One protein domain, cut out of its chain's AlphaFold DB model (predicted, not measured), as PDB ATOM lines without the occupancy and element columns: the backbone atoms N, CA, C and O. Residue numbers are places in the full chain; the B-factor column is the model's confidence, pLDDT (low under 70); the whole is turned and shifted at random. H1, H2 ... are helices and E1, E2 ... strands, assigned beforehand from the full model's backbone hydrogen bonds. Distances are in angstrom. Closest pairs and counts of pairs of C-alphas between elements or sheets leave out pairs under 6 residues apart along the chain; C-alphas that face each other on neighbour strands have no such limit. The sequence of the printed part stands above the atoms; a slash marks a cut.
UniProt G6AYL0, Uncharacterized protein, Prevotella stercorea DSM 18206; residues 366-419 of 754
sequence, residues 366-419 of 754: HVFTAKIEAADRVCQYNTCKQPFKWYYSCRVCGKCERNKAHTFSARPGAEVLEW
ATOM      1  N   HIS A 366       1.454  -9.522  99.334       90.31
ATOM      2  CA  HIS A 366       0.767  -9.390 100.617       90.31
ATOM      3  C   HIS A 366       0.867  -7.956 101.148       90.31
ATOM      4  O   HIS A 366       1.944  -7.360 101.151       90.31
ATOM      5  N   VAL A 367      -0.262  -7.427 101.619       92.06
ATOM      6  CA  VAL A 367      -0.361  -6.142 102.324       92.06
ATOM      7  C   VAL A 367      -1.035  -6.411 103.664       92.06
ATOM      8  O   VAL A 367      -2.249  -6.614 103.714       92.06
ATOM      9  N   PHE A 368      -0.239  -6.493 104.730       94.19
ATOM     10  CA  PHE A 368      -0.689  -6.894 106.064       94.19
ATOM     11  C   PHE A 368      -1.300  -5.720 106.836       94.19
ATOM     12  O   PHE A 368      -0.703  -5.212 107.769       94.19
ATOM     13  N   THR A 369      -2.470  -5.238 106.423       93.06
ATOM     14  CA  THR A 369      -3.141  -4.087 107.064       93.06
ATOM     15  C   THR A 369      -4.539  -4.413 107.584       93.06
ATOM     16  O   THR A 369      -5.178  -3.557 108.189       93.06
ATOM     17  N   ALA A 370      -5.034  -5.632 107.351       91.31
ATOM     18  CA  ALA A 370      -6.350  -6.052 107.815       91.31
ATOM     19  C   ALA A 370      -6.355  -6.318 109.321       91.31
ATOM     20  O   ALA A 370      -5.503  -7.054 109.834       91.31
ATOM     21  N   LYS A 371      -7.355  -5.745 109.995       90.88
ATOM     22  CA  LYS A 371      -7.628  -5.920 111.422       90.88
ATOM     23  C   LYS A 371      -8.712  -6.976 111.603       90.88
ATOM     24  O   LYS A 371      -9.895  -6.661 111.620       90.88
ATOM     25  N   ILE A 372      -8.297  -8.237 111.664       87.75
ATOM     26  CA  ILE A 372      -9.207  -9.379 111.796       87.75
ATOM     27  C   ILE A 372      -9.043  -9.954 113.200       87.75
ATOM     28  O   ILE A 372      -8.001 -10.525 113.518       87.75
ATOM     29  N   GLU A 373     -10.067  -9.790 114.030       85.19
ATOM     30  CA  GLU A 373     -10.050 -10.090 115.471       85.19
ATOM     31  C   GLU A 373     -10.435 -11.550 115.784       85.19
ATOM     32  O   GLU A 373     -11.132 -11.833 116.748       85.19
ATOM     33  N   ALA A 374      -9.979 -12.504 114.964       82.69
ATOM     34  CA  ALA A 374     -10.221 -13.932 115.186       82.69
ATOM     35  C   ALA A 374      -9.252 -14.533 116.227       82.69
ATOM     36  O   ALA A 374      -8.109 -14.088 116.374       82.69
ATOM     37  N   ALA A 375      -9.686 -15.588 116.917       79.94
ATOM     38  CA  ALA A 375      -8.963 -16.260 117.996       79.94
ATOM     39  C   ALA A 375      -7.586 -16.796 117.562       79.94
ATOM     40  O   ALA A 375      -6.609 -16.699 118.299       79.94
ATOM     41  N   ASP A 376      -7.466 -17.304 116.333       81.88
ATOM     42  CA  ASP A 376      -6.213 -17.840 115.779       81.88
ATOM     43  C   ASP A 376      -5.206 -16.756 115.350       81.88
ATOM     44  O   ASP A 376      -4.072 -17.066 114.954       81.88
ATOM     45  N   ARG A 377      -5.619 -15.486 115.421       87.06
ATOM     46  CA  ARG A 377      -4.822 -14.287 115.120       87.06
ATOM     47  C   ARG A 377      -4.413 -13.537 116.378       87.06
ATOM     48  O   ARG A 377      -3.672 -12.560 116.271       87.06
ATOM     49  N   VAL A 378      -4.859 -13.982 117.551       85.25
ATOM     50  CA  VAL A 378      -4.417 -13.427 118.828       85.25
ATOM     51  C   VAL A 378      -2.894 -13.582 118.927       85.25
ATOM     52  O   VAL A 378      -2.309 -14.614 118.602       85.25
ATOM     53  N   CYS A 379      -2.217 -12.509 119.311       86.50
ATOM     54  CA  CYS A 379      -0.785 -12.508 119.591       86.50
ATOM     55  C   CYS A 379      -0.535 -12.724 121.085       86.50
ATOM     56  O   CYS A 379       0.412 -13.419 121.453       86.50
ATOM     57  N   GLN A 380      -1.363 -12.102 121.926       84.25
ATOM     58  CA  GLN A 380      -1.309 -12.187 123.383       84.25
ATOM     59  C   GLN A 380      -2.647 -11.743 123.987       84.25
ATOM     60  O   GLN A 380      -3.261 -10.793 123.493       84.25
ATOM     61  N   TYR A 381      -3.041 -12.389 125.084       81.62
ATOM     62  CA  TYR A 381      -4.122 -11.925 125.952       81.62
ATOM     63  C   TYR A 381      -3.653 -10.762 126.834       81.62
ATOM     64  O   TYR A 381      -2.459 -10.636 127.152       81.62
ATOM     65  N   ASN A 382      -4.601  -9.905 127.201       80.06
ATOM     66  CA  ASN A 382      -4.407  -8.860 128.195       80.06
ATOM     67  C   ASN A 382      -4.116  -9.450 129.579       80.06
ATOM     68  O   ASN A 382      -4.487 -10.570 129.906       80.06
ATOM     69  N   THR A 383      -3.357  -8.684 130.355       81.94
ATOM     70  CA  THR A 383      -3.110  -8.879 131.784       81.94
ATOM     71  C   THR A 383      -2.836  -7.502 132.396       81.94
ATOM     72  O   THR A 383      -2.625  -6.522 131.675       81.94
ATOM     73  N   CYS A 384      -2.636  -7.435 133.713       82.00
ATOM     74  CA  CYS A 384      -2.155  -6.219 134.378       82.00
ATOM     75  C   CYS A 384      -0.755  -5.740 133.909       82.00
ATOM     76  O   CYS A 384      -0.305  -4.663 134.296       82.00
ATOM     77  N   LYS A 385      -0.025  -6.532 133.103       81.88
ATOM     78  CA  LYS A 385       1.334  -6.219 132.608       81.88
ATOM     79  C   LYS A 385       1.429  -6.011 131.101       81.88
ATOM     80  O   LYS A 385       2.428  -5.467 130.635       81.88
ATOM     81  N   GLN A 386       0.433  -6.442 130.332       82.12
ATOM     82  CA  GLN A 386       0.454  -6.284 128.880       82.12
ATOM     83  C   GLN A 386      -0.961  -6.137 128.304       82.12
ATOM     84  O   GLN A 386      -1.881  -6.774 128.811       82.12
ATOM     85  N   PRO A 387      -1.153  -5.334 127.244       81.44
ATOM     86  CA  PRO A 387      -2.454  -5.183 126.600       81.44
ATOM     87  C   PRO A 387      -2.785  -6.391 125.717       81.44
ATOM     88  O   PRO A 387      -1.892  -7.149 125.321       81.44
ATOM     89  N   PHE A 388      -4.055  -6.527 125.349       82.31
ATOM     90  CA  PHE A 388      -4.500  -7.518 124.373       82.31
ATOM     91  C   PHE A 388      -4.009  -7.123 122.973       82.31
ATOM     92  O   PHE A 388      -4.115  -5.952 122.587       82.31
ATOM     93  N   LYS A 389      -3.493  -8.076 122.184       87.44
ATOM     94  CA  LYS A 389      -3.069  -7.808 120.796       87.44
ATOM     95  C   LYS A 389      -3.418  -8.925 119.822       87.44
ATOM     96  O   LYS A 389      -3.302 -10.102 120.159       87.44
ATOM     97  N   TRP A 390      -3.683  -8.542 118.575       88.88
ATOM     98  CA  TRP A 390      -3.789  -9.419 117.404       88.88
ATOM     99  C   TRP A 390      -2.667  -9.142 116.394       88.88
ATOM    100  O   TRP A 390      -2.105  -8.045 116.341       88.88
ATOM    101  N   TYR A 391      -2.355 -10.134 115.563       91.50
ATOM    102  CA  TYR A 391      -1.514  -9.970 114.378       91.50
ATOM    103  C   TYR A 391      -2.303  -9.374 113.211       91.50
ATOM    104  O   TYR A 391      -3.449  -9.755 112.961       91.50
ATOM    105  N   TYR A 392      -1.656  -8.517 112.420       93.25
ATOM    106  CA  TYR A 392      -2.224  -8.085 111.145       93.25
ATOM    107  C   TYR A 392      -2.323  -9.230 110.139       93.25
ATOM    108  O   TYR A 392      -1.571 -10.211 110.153       93.25
ATOM    109  N   SER A 393      -3.278  -9.081 109.228       92.38
ATOM    110  CA  SER A 393      -3.537 -10.037 108.159       92.38
ATOM    111  C   SER A 393      -3.488  -9.374 106.790       92.38
ATOM    112  O   SER A 393      -3.634  -8.158 106.658       92.38
ATOM    113  N   CYS A 394      -3.238 -10.163 105.748       92.31
ATOM    114  CA  CYS A 394      -3.252  -9.672 104.383       92.31
ATOM    115  C   CYS A 394      -4.669  -9.216 104.030       92.31
ATOM    116  O   CYS A 394      -5.588 -10.027 104.085       92.31
ATOM    117  N   ARG A 395      -4.819  -7.964 103.587       91.12
ATOM    118  CA  ARG A 395      -6.121  -7.347 103.267       91.12
ATOM    119  C   ARG A 395      -6.928  -8.000 102.138       91.12
ATOM    120  O   ARG A 395      -8.024  -7.546 101.875       91.12
ATOM    121  N   VAL A 396      -6.339  -8.967 101.432       90.44
ATOM    122  CA  VAL A 396      -6.944  -9.617 100.259       90.44
ATOM    123  C   VAL A 396      -7.141 -11.099 100.523       90.44
ATOM    124  O   VAL A 396      -8.240 -11.614 100.446       90.44
ATOM    125  N   CYS A 397      -6.064 -11.823 100.841       89.06
ATOM    126  CA  CYS A 397      -6.139 -13.278 100.981       89.06
ATOM    127  C   CYS A 397      -6.239 -13.751 102.440       89.06
ATOM    128  O   CYS A 397      -6.049 -14.935 102.700       89.06
ATOM    129  N   GLY A 398      -6.389 -12.843 103.409       88.69
ATOM    130  CA  GLY A 398      -6.588 -13.180 104.824       88.69
ATOM    131  C   GLY A 398      -5.371 -13.754 105.562       88.69
ATOM    132  O   GLY A 398      -5.431 -13.915 106.778       88.69
ATOM    133  N   LYS A 399      -4.251 -14.027 104.872       89.62
ATOM    134  CA  LYS A 399      -3.027 -14.607 105.458       89.62
ATOM    135  C   LYS A 399      -2.554 -13.797 106.668       89.62
ATOM    136  O   LYS A 399      -2.240 -12.621 106.522       89.62
ATOM    137  N   CYS A 400      -2.446 -14.438 107.827       89.88
ATOM    138  CA  CYS A 400      -1.909 -13.828 109.043       89.88
ATOM    139  C   CYS A 400      -0.381 -13.664 108.949       89.88
ATOM    140  O   CYS A 400       0.318 -14.587 108.526       89.88
ATOM    141  N   GLU A 401       0.144 -12.496 109.329       91.81
ATOM    142  CA  GLU A 401       1.579 -12.188 109.238       91.81
ATOM    143  C   GLU A 401       2.416 -12.914 110.301       91.81
ATOM    144  O   GLU A 401       3.575 -13.242 110.060       91.81
ATOM    145  N   ARG A 402       1.834 -13.163 111.484       90.56
ATOM    146  CA  ARG A 402       2.517 -13.715 112.673       90.56
ATOM    147  C   ARG A 402       3.821 -12.980 113.040       90.56
ATOM    148  O   ARG A 402       4.766 -13.580 113.547       90.56
ATOM    149  N   ASN A 403       3.858 -11.668 112.818       92.62
ATOM    150  CA  ASN A 403       4.974 -10.797 113.175       92.62
ATOM    151  C   ASN A 403       4.666 -10.037 114.475       92.62
ATOM    152  O   ASN A 403       3.833  -9.136 114.488       92.62
ATOM    153  N   LYS A 404       5.354 -10.363 115.578       90.19
ATOM    154  CA  LYS A 404       5.116  -9.726 116.893       90.19
ATOM    155  C   LYS A 404       5.412  -8.223 116.912       90.19
ATOM    156  O   LYS A 404       4.847  -7.509 117.737       90.19
ATOM    157  N   ALA A 405       6.265  -7.740 116.006       92.25
ATOM    158  CA  ALA A 405       6.546  -6.314 115.863       92.25
ATOM    159  C   ALA A 405       5.428  -5.561 115.122       92.25
ATOM    160  O   ALA A 405       5.392  -4.335 115.173       92.25
ATOM    161  N   HIS A 406       4.508  -6.274 114.463       93.25
ATOM    162  CA  HIS A 406       3.406  -5.697 113.703       93.25
ATOM    163  C   HIS A 406       2.062  -6.263 114.175       93.25
ATOM    164  O   HIS A 406       1.550  -7.274 113.693       93.25
ATOM    165  N   THR A 407       1.506  -5.591 115.177       92.81
ATOM    166  CA  THR A 407       0.292  -6.002 115.888       92.81
ATOM    167  C   THR A 407      -0.649  -4.818 116.074       92.81
ATOM    168  O   THR A 407      -0.241  -3.664 115.934       92.81
ATOM    169  N   PHE A 408      -1.911  -5.099 116.388       90.56
ATOM    170  CA  PHE A 408      -2.908  -4.081 116.717       90.56
ATOM    171  C   PHE A 408      -3.767  -4.496 117.912       90.56
ATOM    172  O   PHE A 408      -3.838  -5.675 118.263       90.56
ATOM    173  N   SER A 409      -4.443  -3.512 118.499       85.25
ATOM    174  CA  SER A 409      -5.468  -3.691 119.529       85.25
ATOM    175  C   SER A 409      -6.811  -3.176 118.990       85.25
ATOM    176  O   SER A 409      -6.846  -2.224 118.207       85.25
ATOM    177  N   ALA A 410      -7.911  -3.834 119.360       63.53
ATOM    178  CA  ALA A 410      -9.244  -3.621 118.783       63.53
ATOM    179  C   ALA A 410      -9.872  -2.258 119.126       63.53
ATOM    180  O   ALA A 410     -10.671  -1.718 118.364       63.53
ATOM    181  N   ARG A 411      -9.537  -1.681 120.289       59.31
ATOM    182  CA  ARG A 411     -10.193  -0.477 120.831       59.31
ATOM    183  C   ARG A 411      -9.177   0.434 121.529       59.31
ATOM    184  O   ARG A 411      -8.204  -0.090 122.066       59.31
ATOM    185  N   PRO A 412      -9.425   1.756 121.641       50.94
ATOM    186  CA  PRO A 412      -8.600   2.650 122.463       50.94
ATOM    187  C   PRO A 412      -8.466   2.165 123.919       50.94
ATOM    188  O   PRO A 412      -7.406   2.287 124.519       50.94
ATOM    189  N   GLY A 413      -9.519   1.540 124.465       48.59
ATOM    190  CA  GLY A 413      -9.496   0.895 125.784       48.59
ATOM    191  C   GLY A 413      -8.682  -0.406 125.844       48.59
ATOM    192  O   GLY A 413      -8.183  -0.751 126.903       48.59
ATOM    193  N   ALA A 414      -8.481  -1.099 124.717       49.47
ATOM    194  CA  ALA A 414      -7.679  -2.326 124.640       49.47
ATOM    195  C   ALA A 414      -6.161  -2.053 124.583       49.47
ATOM    196  O   ALA A 414      -5.366  -2.983 124.699       49.47
ATOM    197  N   GLU A 415      -5.752  -0.788 124.411       50.09
ATOM    198  CA  GLU A 415      -4.368  -0.332 124.619       50.09
ATOM    199  C   GLU A 415      -4.071  -0.028 126.097       50.09
ATOM    200  O   GLU A 415      -2.909   0.112 126.488       50.09
ATOM    201  N   VAL A 416      -5.108   0.058 126.933       53.34
ATOM    202  CA  VAL A 416      -4.976   0.253 128.375       53.34
ATOM    203  C   VAL A 416      -4.694  -1.113 129.004       53.34
ATOM    204  O   VAL A 416      -5.423  -2.071 128.764       53.34
ATOM    205  N   LEU A 417      -3.615  -1.227 129.790       59.28
ATOM    206  CA  LEU A 417      -3.398  -2.418 130.624       59.28
ATOM    207  C   LEU A 417      -4.625  -2.601 131.516       59.28
ATOM    208  O   LEU A 417      -5.030  -1.624 132.154       59.28
ATOM    209  N   GLU A 418      -5.171  -3.816 131.553       60.31
ATOM    210  CA  GLU A 418      -6.274  -4.152 132.450       60.31
ATOM    211  C   GLU A 418      -5.922  -3.845 133.900       60.31
ATOM    212  O   GLU A 418      -4.747  -3.812 134.294       60.31
ATOM    213  N   TRP A 419      -6.971  -3.615 134.686       71.94
ATOM    214  CA  TRP A 419      -6.865  -3.509 136.131       71.94
ATOM    215  C   TRP A 419      -6.292  -4.810 136.692       71.94
ATOM    216  O   TRP A 419      -6.303  -5.866 136.054       71.94
TER     217      TRP A 419
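Overview. This is residues 366 to 419 of the 754 residues of an uncharacterized protein of Prevotella stercorea DSM 18206 (UniProt G6AYL0). There is little regular structure here: a small hairpin, E2 and E3, sits in the middle of looping chain, with E1 toward one end and short H1 toward the other. After E3 the chain folds back, bringing residues 407 to 408 beside it. Of 54 printed residues, 13 are in named elements, in the order E1, E2, E3, H1; the class is mixed and the sheet, E2 - E3, antiparallel. It is compact, radius of gyration of the C-alphas 11.2 A, and only just elongated, spanning 36 by 18 by 17 A.

Arrangement. Look first at the hairpin of E2, residues 378 to 380, and E3, residues 389 to 391, antiparallel at 134 degrees. N 379 and O 389, 2.8 A apart, are within hydrogen-bond range. Residues 390 to 391 of E3 also pair antiparallel with 407 to 408. E1, residues 368 to 370, pairs with no named strand, but pairs antiparallel with residues 393 to 394. H1, residues 412 to 415, is apart from E1 and E2; too short for an O i to N i+4 pair, it has its 1 O i to N i+3 pair within range.

Along the chain. Find C-alpha 368 at (-0.689, -6.894, 106.064), where E1 begins; H1 ends at C-alpha 415, (-4.368, -0.332, 124.619). E3 is 6.9 A from first to last C-alpha, E1 6.0 A, E2 5.7 A and H1 5.6 A.

Size, cuts and confidence. The farthest C-alphas, His 366 and Trp 419, are 36.8 A apart. The printed part has no cut; the link E3 to H1 is long, 20 residues. Residues 410 to 418 are under pLDDT 70.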